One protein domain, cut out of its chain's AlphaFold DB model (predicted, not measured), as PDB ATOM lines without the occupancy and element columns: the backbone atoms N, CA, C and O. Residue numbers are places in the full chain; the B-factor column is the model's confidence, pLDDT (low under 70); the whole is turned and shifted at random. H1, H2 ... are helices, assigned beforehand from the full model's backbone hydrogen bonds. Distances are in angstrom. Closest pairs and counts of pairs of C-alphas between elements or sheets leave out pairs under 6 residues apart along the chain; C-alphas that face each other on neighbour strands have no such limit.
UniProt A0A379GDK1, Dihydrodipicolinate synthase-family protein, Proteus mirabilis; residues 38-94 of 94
ATOM      1  N   THR A  38      45.284  11.550 -35.147       96.12
ATOM      2  CA  THR A  38      45.496  12.643 -36.111       96.12
ATOM      3  C   THR A  38      44.260  12.909 -36.977       96.12
ATOM      4  O   THR A  38      44.111  14.005 -37.522       96.12
ATOM      5  N   LEU A  39      43.329  11.950 -37.050       95.38
ATOM      6  CA  LEU A  39      42.089  12.034 -37.820       95.38
ATOM      7  C   LEU A  39      41.018  12.802 -37.041       95.38
ATOM      8  O   LEU A  39      39.959  12.269 -36.731       95.38
ATOM      9  N   ASP A  40      41.290  14.064 -36.716       95.06
ATOM     10  CA  ASP A  40      40.313  14.962 -36.090       95.06
ATOM     11  C   ASP A  40      39.975  14.618 -34.623       95.06
ATOM     12  O   ASP A  40      38.816  14.588 -34.213       95.06
ATOM     13  N   TYR A  41      40.969  14.358 -33.770       96.25
ATOM     14  CA  TYR A  41      40.686  14.225 -32.335       96.25
ATOM     15  C   TYR A  41      40.145  15.552 -31.746       96.25
ATOM     16  O   TYR A  41      40.671  16.625 -32.077       96.25
ATOM     17  N   PRO A  42      39.110  15.528 -30.872       96.56
ATOM     18  CA  PRO A  42      38.464  14.349 -30.274       96.56
ATOM     19  C   PRO A  42      37.244  13.792 -31.032       96.56
ATOM     20  O   PRO A  42      36.580  12.896 -30.509       96.56
ATOM     21  N   ALA A  43      36.921  14.282 -32.233       97.19
ATOM     22  CA  ALA A  43      35.762  13.818 -32.996       97.19
ATOM     23  C   ALA A  43      35.863  12.326 -33.357       97.19
ATOM     24  O   ALA A  43      34.884  11.604 -33.167       97.19
ATOM     25  N   CYS A  44      37.040  11.829 -33.760       97.38
ATOM     26  CA  CYS A  44      37.235  10.400 -34.051       97.38
ATOM     27  C   CYS A  44      36.965   9.489 -32.846       97.38
ATOM     28  O   CYS A  44      36.302   8.460 -32.979       97.38
ATOM     29  N   ALA A  45      37.416   9.888 -31.655       97.81
ATOM     30  CA  ALA A  45      37.163   9.139 -30.429       97.81
ATOM     31  C   ALA A  45      35.686   9.181 -30.047       97.81
ATOM     32  O   ALA A  45      35.103   8.146 -29.737       97.81
ATOM     33  N   LYS A  46      35.045  10.351 -30.136       97.69
ATOM     34  CA  LYS A  46      33.599  10.459 -29.908       97.69
ATOM     35  C   LYS A  46      32.789   9.644 -30.908       97.69
ATOM     36  O   LYS A  46      31.743   9.123 -30.539       97.69
ATOM     37  N   TYR A  47      33.269   9.524 -32.142       98.00
ATOM     38  CA  TYR A  47      32.643   8.703 -33.172       98.00
ATOM     39  C   TYR A  47      32.644   7.236 -32.786       98.00
ATOM     40  O   TYR A  47      31.569   6.643 -32.711       98.00
ATOM     41  N   HIS A  48      33.803   6.696 -32.418       98.06
ATOM     42  CA  HIS A  48      33.884   5.338 -31.895       98.06
ATOM     43  C   HIS A  48      33.005   5.154 -30.642       98.06
ATOM     44  O   HIS A  48      32.188   4.239 -30.587       98.06
ATOM     45  N   GLN A  49      33.077   6.079 -29.679       98.19
ATOM     46  CA  GLN A  49      32.281   6.028 -28.446       98.19
ATOM     47  C   GLN A  49      30.763   6.086 -28.698       98.19
ATOM     48  O   GLN A  49      29.992   5.444 -27.989       98.19
ATOM     49  N   ARG A  50      30.312   6.819 -29.723       97.56
ATOM     50  CA  ARG A  50      28.904   6.835 -30.143       97.56
ATOM     51  C   ARG A  50      28.484   5.499 -30.759       97.56
ATOM     52  O   ARG A  50      27.383   5.044 -30.476       97.56
ATOM     53  N   LEU A  51      29.337   4.862 -31.570       97.38
ATOM     54  CA  LEU A  51      29.032   3.552 -32.168       97.38
ATOM     55  C   LEU A  51      28.809   2.462 -31.113       97.38
ATOM     56  O   LEU A  51      27.939   1.618 -31.296       97.38
ATOM     57  N   ILE A  52      29.552   2.510 -30.003       96.75
ATOM     58  CA  ILE A  52      29.392   1.572 -28.878       96.75
ATOM     59  C   ILE A  52      28.349   2.030 -27.843       96.75
ATOM     60  O   ILE A  52      28.211   1.415 -26.792       96.75
ATOM     61  N   GLY A  53      27.606   3.106 -28.127       97.75
ATOM     62  CA  GLY A  53      26.475   3.559 -27.312       97.75
ATOM     63  C   GLY A  53      26.820   4.436 -26.105       97.75
ATOM     64  O   GLY A  53      25.916   4.816 -25.365       97.75
ATOM     65  N   ASN A  54      28.084   4.819 -25.910       97.62
ATOM     66  CA  ASN A  54      28.489   5.633 -24.761       97.62
ATOM     67  C   ASN A  54      28.141   7.115 -24.929       97.62
ATOM     68  O   ASN A  54      27.857   7.796 -23.945       97.62
ATOM     69  N   PHE A  55      28.150   7.633 -26.164       97.19
ATOM     70  CA  PHE A  55      27.816   9.029 -26.467       97.19
ATOM     71  C   PHE A  55      26.643   9.153 -27.433       97.19
ATOM     72  O   PHE A  55      26.422   8.291 -28.271       97.19
ATOM     73  N   ALA A  56      25.938  10.285 -27.363       96.25
ATOM     74  CA  ALA A  56      24.863  10.630 -28.294       96.25
ATOM     75  C   ALA A  56      25.339  11.466 -29.497       96.25
ATOM     76  O   ALA A  56      24.702  11.464 -30.546       96.25
ATOM     77  N   THR A  57      26.444  12.215 -29.366       94.94
ATOM     78  CA  THR A  57      26.901  13.153 -30.406       94.94
ATOM     79  C   THR A  57      28.417  13.188 -30.550       94.94
ATOM     80  O   THR A  57      29.166  12.856 -29.630       94.94
ATOM     81  N   LEU A  58      28.862  13.666 -31.713       94.06
ATOM     82  CA  LEU A  58      30.272  13.898 -32.037       94.06
ATOM     83  C   LEU A  58      30.710  15.339 -31.774       94.06
ATOM     84  O   LEU A  58      31.861  15.680 -32.020       94.06
ATOM     85  N   VAL A  59      29.791  16.191 -31.309       94.94
ATOM     86  CA  VAL A  59      30.001  17.636 -31.209       94.94
ATOM     87  C   VAL A  59      31.180  17.929 -30.288       94.94
ATOM     88  O   VAL A  59      31.211  17.528 -29.118       94.94
ATOM     89  N   CYS A  60      32.161  18.649 -30.816       94.50
ATOM     90  CA  CYS A  60      33.351  19.069 -30.091       94.50
ATOM     91  C   CYS A  60      33.263  20.560 -29.758       94.50
ATOM     92  O   CYS A  60      32.940  21.377 -30.608       94.50
ATOM     93  N   ARG A  61      33.575  20.927 -28.508       93.56
ATOM     94  CA  ARG A  61      33.671  22.346 -28.112       93.56
ATOM     95  C   ARG A  61      34.970  22.992 -28.591       93.56
ATOM     96  O   ARG A  61      35.007  24.187 -28.825       93.56
ATOM     97  N   SER A  62      36.033  22.200 -28.707       91.50
ATOM     98  CA  SER A  62      37.382  22.669 -29.029       91.50
ATOM     99  C   SER A  62      37.657  22.819 -30.527       91.50
ATOM    100  O   SER A  62      38.663  23.419 -30.886       91.50
ATOM    101  N   ARG A  63      36.811  22.262 -31.404       88.94
ATOM    102  CA  ARG A  63      36.969  22.318 -32.865       88.94
ATOM    103  C   ARG A  63      35.663  21.994 -33.578       88.94
ATOM    104  O   ARG A  63      34.802  21.326 -33.010       88.94
ATOM    105  N   ASN A  64      35.548  22.416 -34.835       92.19
ATOM    106  CA  ASN A  64      34.405  22.062 -35.666       92.19
ATOM    107  C   ASN A  64      34.491  20.589 -36.105       92.19
ATOM    108  O   ASN A  64      35.414  20.210 -36.817       92.19
ATOM    109  N   SER A  65      33.514  19.782 -35.689       91.62
ATOM    110  CA  SER A  65      33.397  18.358 -36.021       91.62
ATOM    111  C   SER A  65      32.377  18.067 -37.132       91.62
ATOM    112  O   SER A  65      32.116  16.900 -37.417       91.62
ATOM    113  N   SER A  66      31.765  19.087 -37.748       91.75
ATOM    114  CA  SER A  66      30.638  18.918 -38.681       91.75
ATOM    115  C   SER A  66      31.001  18.148 -39.951       91.75
ATOM    116  O   SER A  66      30.150  17.484 -40.528       91.75
ATOM    117  N   GLN A  67      32.264  18.223 -40.379       94.12
ATOM    118  CA  GLN A  67      32.740  17.575 -41.602       94.12
ATOM    119  C   GLN A  67      33.316  16.177 -41.363       94.12
ATOM    120  O   GLN A  67      33.648  15.497 -42.331       94.12
ATOM    121  N   PHE A  68      33.424  15.736 -40.103       95.94
ATOM    122  CA  PHE A  68      34.061  14.466 -39.756       95.94
ATOM    123  C   PHE A  68      33.425  13.287 -40.503       95.94
ATOM    124  O   PHE A  68      34.121  12.524 -41.171       95.94
ATOM    125  N   GLU A  69      32.096  13.175 -40.441       95.06
ATOM    126  CA  GLU A  69      31.349  12.058 -41.031       95.06
ATOM    127  C   GLU A  69      31.363  12.058 -42.564       95.06
ATOM    128  O   GLU A  69      31.227  11.004 -43.172       95.06
ATOM    129  N   ASN A  70      31.592  13.218 -43.185       96.00
ATOM    130  CA  ASN A  70      31.635  13.384 -44.641       96.00
ATOM    131  C   ASN A  70      33.048  13.190 -45.228       96.00
ATOM    132  O   ASN A  70      33.286  13.508 -46.392       96.00
ATOM    133  N   SER A  71      34.004  12.717 -44.425       96.44
ATOM    134  CA  SER A  71      35.398  12.478 -44.818       96.44
ATOM    135  C   SER A  71      35.718  10.978 -44.901       96.44
ATOM    136  O   SER A  71      34.854  10.131 -44.683       96.44
ATOM    137  N   PHE A  72      36.981  10.616 -45.162       97.38
ATOM    138  CA  PHE A  72      37.428   9.220 -45.061       97.38
ATOM    139  C   PHE A  72      37.687   8.761 -43.611       97.38
ATOM    140  O   PHE A  72      37.874   7.566 -43.370       97.38
ATOM    141  N   PHE A  73      37.705   9.680 -42.636       97.75
ATOM    142  CA  PHE A  73      38.089   9.388 -41.250       97.75
ATOM    143  C   PHE A  73      37.224   8.316 -40.569       97.75
ATOM    144  O   PHE A  73      37.808   7.443 -39.927       97.75
ATOM    145  N   PRO A  74      35.882   8.289 -40.723       98.19
ATOM    146  CA  PRO A  74      35.058   7.227 -40.146       98.19
ATOM    147  C   PRO A  74      35.470   5.832 -40.626       98.19
ATOM    148  O   PRO A  74      35.544   4.904 -39.825       98.19
ATOM    149  N   SER A  75      35.795   5.691 -41.916       98.38
ATOM    150  CA  SER A  75      36.246   4.420 -42.496       98.38
ATOM    151  C   SER A  75      37.569   3.967 -41.876       98.38
ATOM    152  O   SER A  75      37.680   2.835 -41.412       98.38
ATOM    153  N   ALA A  76      38.540   4.880 -41.760       98.31
ATOM    154  CA  ALA A  76      39.818   4.589 -41.115       98.31
ATOM    155  C   ALA A  76      39.655   4.199 -39.633       98.31
ATOM    156  O   ALA A  76      40.255   3.218 -39.195       98.31
ATOM    157  N   VAL A  77      38.799   4.902 -38.876       98.31
ATOM    158  CA  VAL A  77      38.481   4.551 -37.477       98.31
ATOM    159  C   VAL A  77      37.836   3.165 -37.388       98.31
ATOM    160  O   VAL A  77      38.216   2.375 -36.524       98.31
ATOM    161  N   ASN A  78      36.894   2.844 -38.281       98.44
ATOM    162  CA  ASN A  78      36.236   1.536 -38.318       98.44
ATOM    163  C   ASN A  78      37.238   0.410 -38.619       98.44
ATOM    164  O   ASN A  78      37.252  -0.594 -37.910       98.44
ATOM    165  N   SER A  79      38.101   0.577 -39.628       98.44
ATOM    166  CA  SER A  79      39.137  -0.409 -39.965       98.44
ATOM    167  C   SER A  79      40.135  -0.597 -38.826       98.44
ATOM    168  O   SER A  79      40.448  -1.733 -38.474       98.44
ATOM    169  N   MET A  80      40.595   0.498 -38.213       98.25
ATOM    170  CA  MET A  80      41.491   0.443 -37.060       98.25
ATOM    171  C   MET A  80      40.832  -0.298 -35.889       98.25
ATOM    172  O   MET A  80      41.448  -1.209 -35.335       98.25
ATOM    173  N   THR A  81      39.559  -0.005 -35.599       98.12
ATOM    174  CA  THR A  81      38.799  -0.687 -34.542       98.12
ATOM    175  C   THR A  81      38.669  -2.188 -34.826       98.12
ATOM    176  O   THR A  81      38.923  -3.003 -33.946       98.12
ATOM    177  N   ALA A  82      38.342  -2.571 -36.065       98.25
ATOM    178  CA  ALA A  82      38.204  -3.974 -36.463       98.25
ATOM    179  C   ALA A  82      39.521  -4.764 -36.346       98.25
ATOM    180  O   ALA A  82      39.510  -5.925 -35.939       98.25
ATOM    181  N   LEU A  83      40.661  -4.141 -36.664       98.25
ATOM    182  CA  LEU A  83      41.974  -4.741 -36.414       98.25
ATOM    183  C   LEU A  83      42.218  -4.946 -34.911       98.25
ATOM    184  O   LEU A  83      42.751  -5.982 -34.521       98.25
ATOM    185  N   GLY A  84      41.764  -4.019 -34.069       97.81
ATOM    186  CA  GLY A  84      41.844  -4.143 -32.612       97.81
ATOM    187  C   GLY A  84      41.005  -5.296 -32.070       97.81
ATOM    188  O   GLY A  84      41.475  -6.043 -31.217       97.81
ATOM    189  N   GLU A  85      39.817  -5.525 -32.629       97.62
ATOM    190  CA  GLU A  85      38.999  -6.700 -32.296       97.62
ATOM    191  C   GLU A  85      39.684  -8.018 -32.691       97.62
ATOM    192  O   GLU A  85      39.580  -9.021 -31.983       97.62
ATOM    193  N   ASN A  86      40.436  -8.033 -33.794       98.00
ATOM    194  CA  ASN A  86      41.245  -9.199 -34.151       98.00
ATOM    195  C   ASN A  86      42.396  -9.411 -33.158       98.00
ATOM    196  O   ASN A  86      42.653 -10.552 -32.778       98.00
ATOM    197  N   MET A  87      43.036  -8.331 -32.691       98.00
ATOM    198  CA  MET A  87      44.049  -8.409 -31.632       98.00
ATOM    199  C   MET A  87      43.459  -8.953 -30.332       98.00
ATOM    200  O   MET A  87      44.055  -9.842 -29.729       98.00
ATOM    201  N   LYS A  88      42.260  -8.503 -29.938       97.69
ATOM    202  CA  LYS A  88      41.548  -9.051 -28.774       97.69
ATOM    203  C   LYS A  88      41.341 -10.560 -28.892       97.69
ATOM    204  O   LYS A  88      41.721 -11.300 -27.988       97.69
ATOM    205  N   LYS A  89      40.802 -11.024 -30.024       97.31
ATOM    206  CA  LYS A  89      40.573 -12.457 -30.281       97.31
ATOM    207  C   LYS A  89      41.867 -13.261 -30.236       97.31
ATOM    208  O   LYS A  89      41.903 -14.325 -29.627       97.31
ATOM    209  N   TRP A  90      42.930 -12.749 -30.854       97.50
ATOM    210  CA  TRP A  90      44.241 -13.396 -30.843       97.50
ATOM    211  C   TRP A  90      44.816 -13.523 -29.422       97.50
ATOM    212  O   TRP A  90      45.375 -14.561 -29.073       97.50
ATOM    213  N   LEU A  91      44.593 -12.517 -28.574       97.62
ATOM    214  CA  LEU A  91      44.967 -12.524 -27.156       97.62
ATOM    215  C   LEU A  91      43.998 -13.308 -26.258       97.62
ATOM    216  O   LEU A  91      44.234 -13.400 -25.055       97.62
ATOM    217  N   SER A  92      42.936 -13.890 -26.826       95.75
ATOM    218  CA  SER A  92      41.863 -14.573 -26.088       95.75
ATOM    219  C   SER A  92      41.159 -13.676 -25.057       95.75
ATOM    220  O   SER A  92      40.768 -14.139 -23.987       95.75
ATOM    221  N   LEU A  93      41.011 -12.385 -25.373       91.88
ATOM    222  CA  LEU A  93      40.175 -11.445 -24.624       91.88
ATOM    223  C   LEU A  93      38.709 -11.597 -25.057       91.88
ATOM    224  O   LEU A  93      38.439 -11.750 -26.251       91.88
ATOM    225  N   ASN A  94      37.788 -11.557 -24.086       68.81
ATOM    226  CA  ASN A  94      36.340 -11.672 -24.317       68.81
ATOM    227  C   ASN A  94      35.735 -10.431 -24.992       68.81
ATOM    228  O   ASN A  94      36.248  -9.301 -24.805       68.81
TER     229      ASN A  94
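AT A GLANCE: This is residues 38 to 94 of the 94 residues of the protein "Dihydrodipicolinate synthase-family protein" of Proteus mirabilis (UniProt A0A379GDK1). One long helix, H2, makes most of the length of this model; its first part, residues 73 to 78, packs on a short helix, H1, near the beginning of H1, the two spreading apart from there as a wide V, and residues 86 to 92, of which 86 to 90 belong to H2, stick out free. A long looped link, residues 52 to 72, runs from the end of H1 back past that helix to the beginning of H2. The printed part has 57 residues with two named helices, H1 then H2 along the chain, and no named strand; the class is all helix, although under half of the residues, 27 of 57, are in named elements. The whole is only just loose, close to compact, with a radius of gyration of the C-alphas of 12.7 A, and its outline is elongated, spanning 38 by 22 by 15 A.

IN THESE COORDINATES: H2 is residues 73 to 90, 25.8 A from first to last C-alpha; C-alpha 73 is at (38.089, 9.388, -41.250) and C-alpha 90 at (44.241, -13.396, -30.843). H1 is residues 43 to 51, 12.3 A long by the same measure, with C-alpha 43 at (35.762, 13.818, -32.996).

HOW THE PARTS SIT: H2 touches H1 with residues 73 to 78 alone. Their closest C-alphas are those of Val 77 and Cys 44, 6.9 A apart. The two helices stand at a steep tilt of 59 degrees and run the same way. Residues 86 to 92, of which 86 to 90 belong to H2, stand free. In H1 and H2 every O i to N i+4 pair is within hydrogen-bond range.

THE WHOLE: The two C-alphas farthest apart are those of Asn 64 and Ser 92, at 38.6 A. The printed part has no cut and ends at residue 94, the chain's last residue. The link from H1 to H2 is long, with 21 residues. The mean pLDDT of the printed part is 95.9, and residue 94 is the one printed residue under 70.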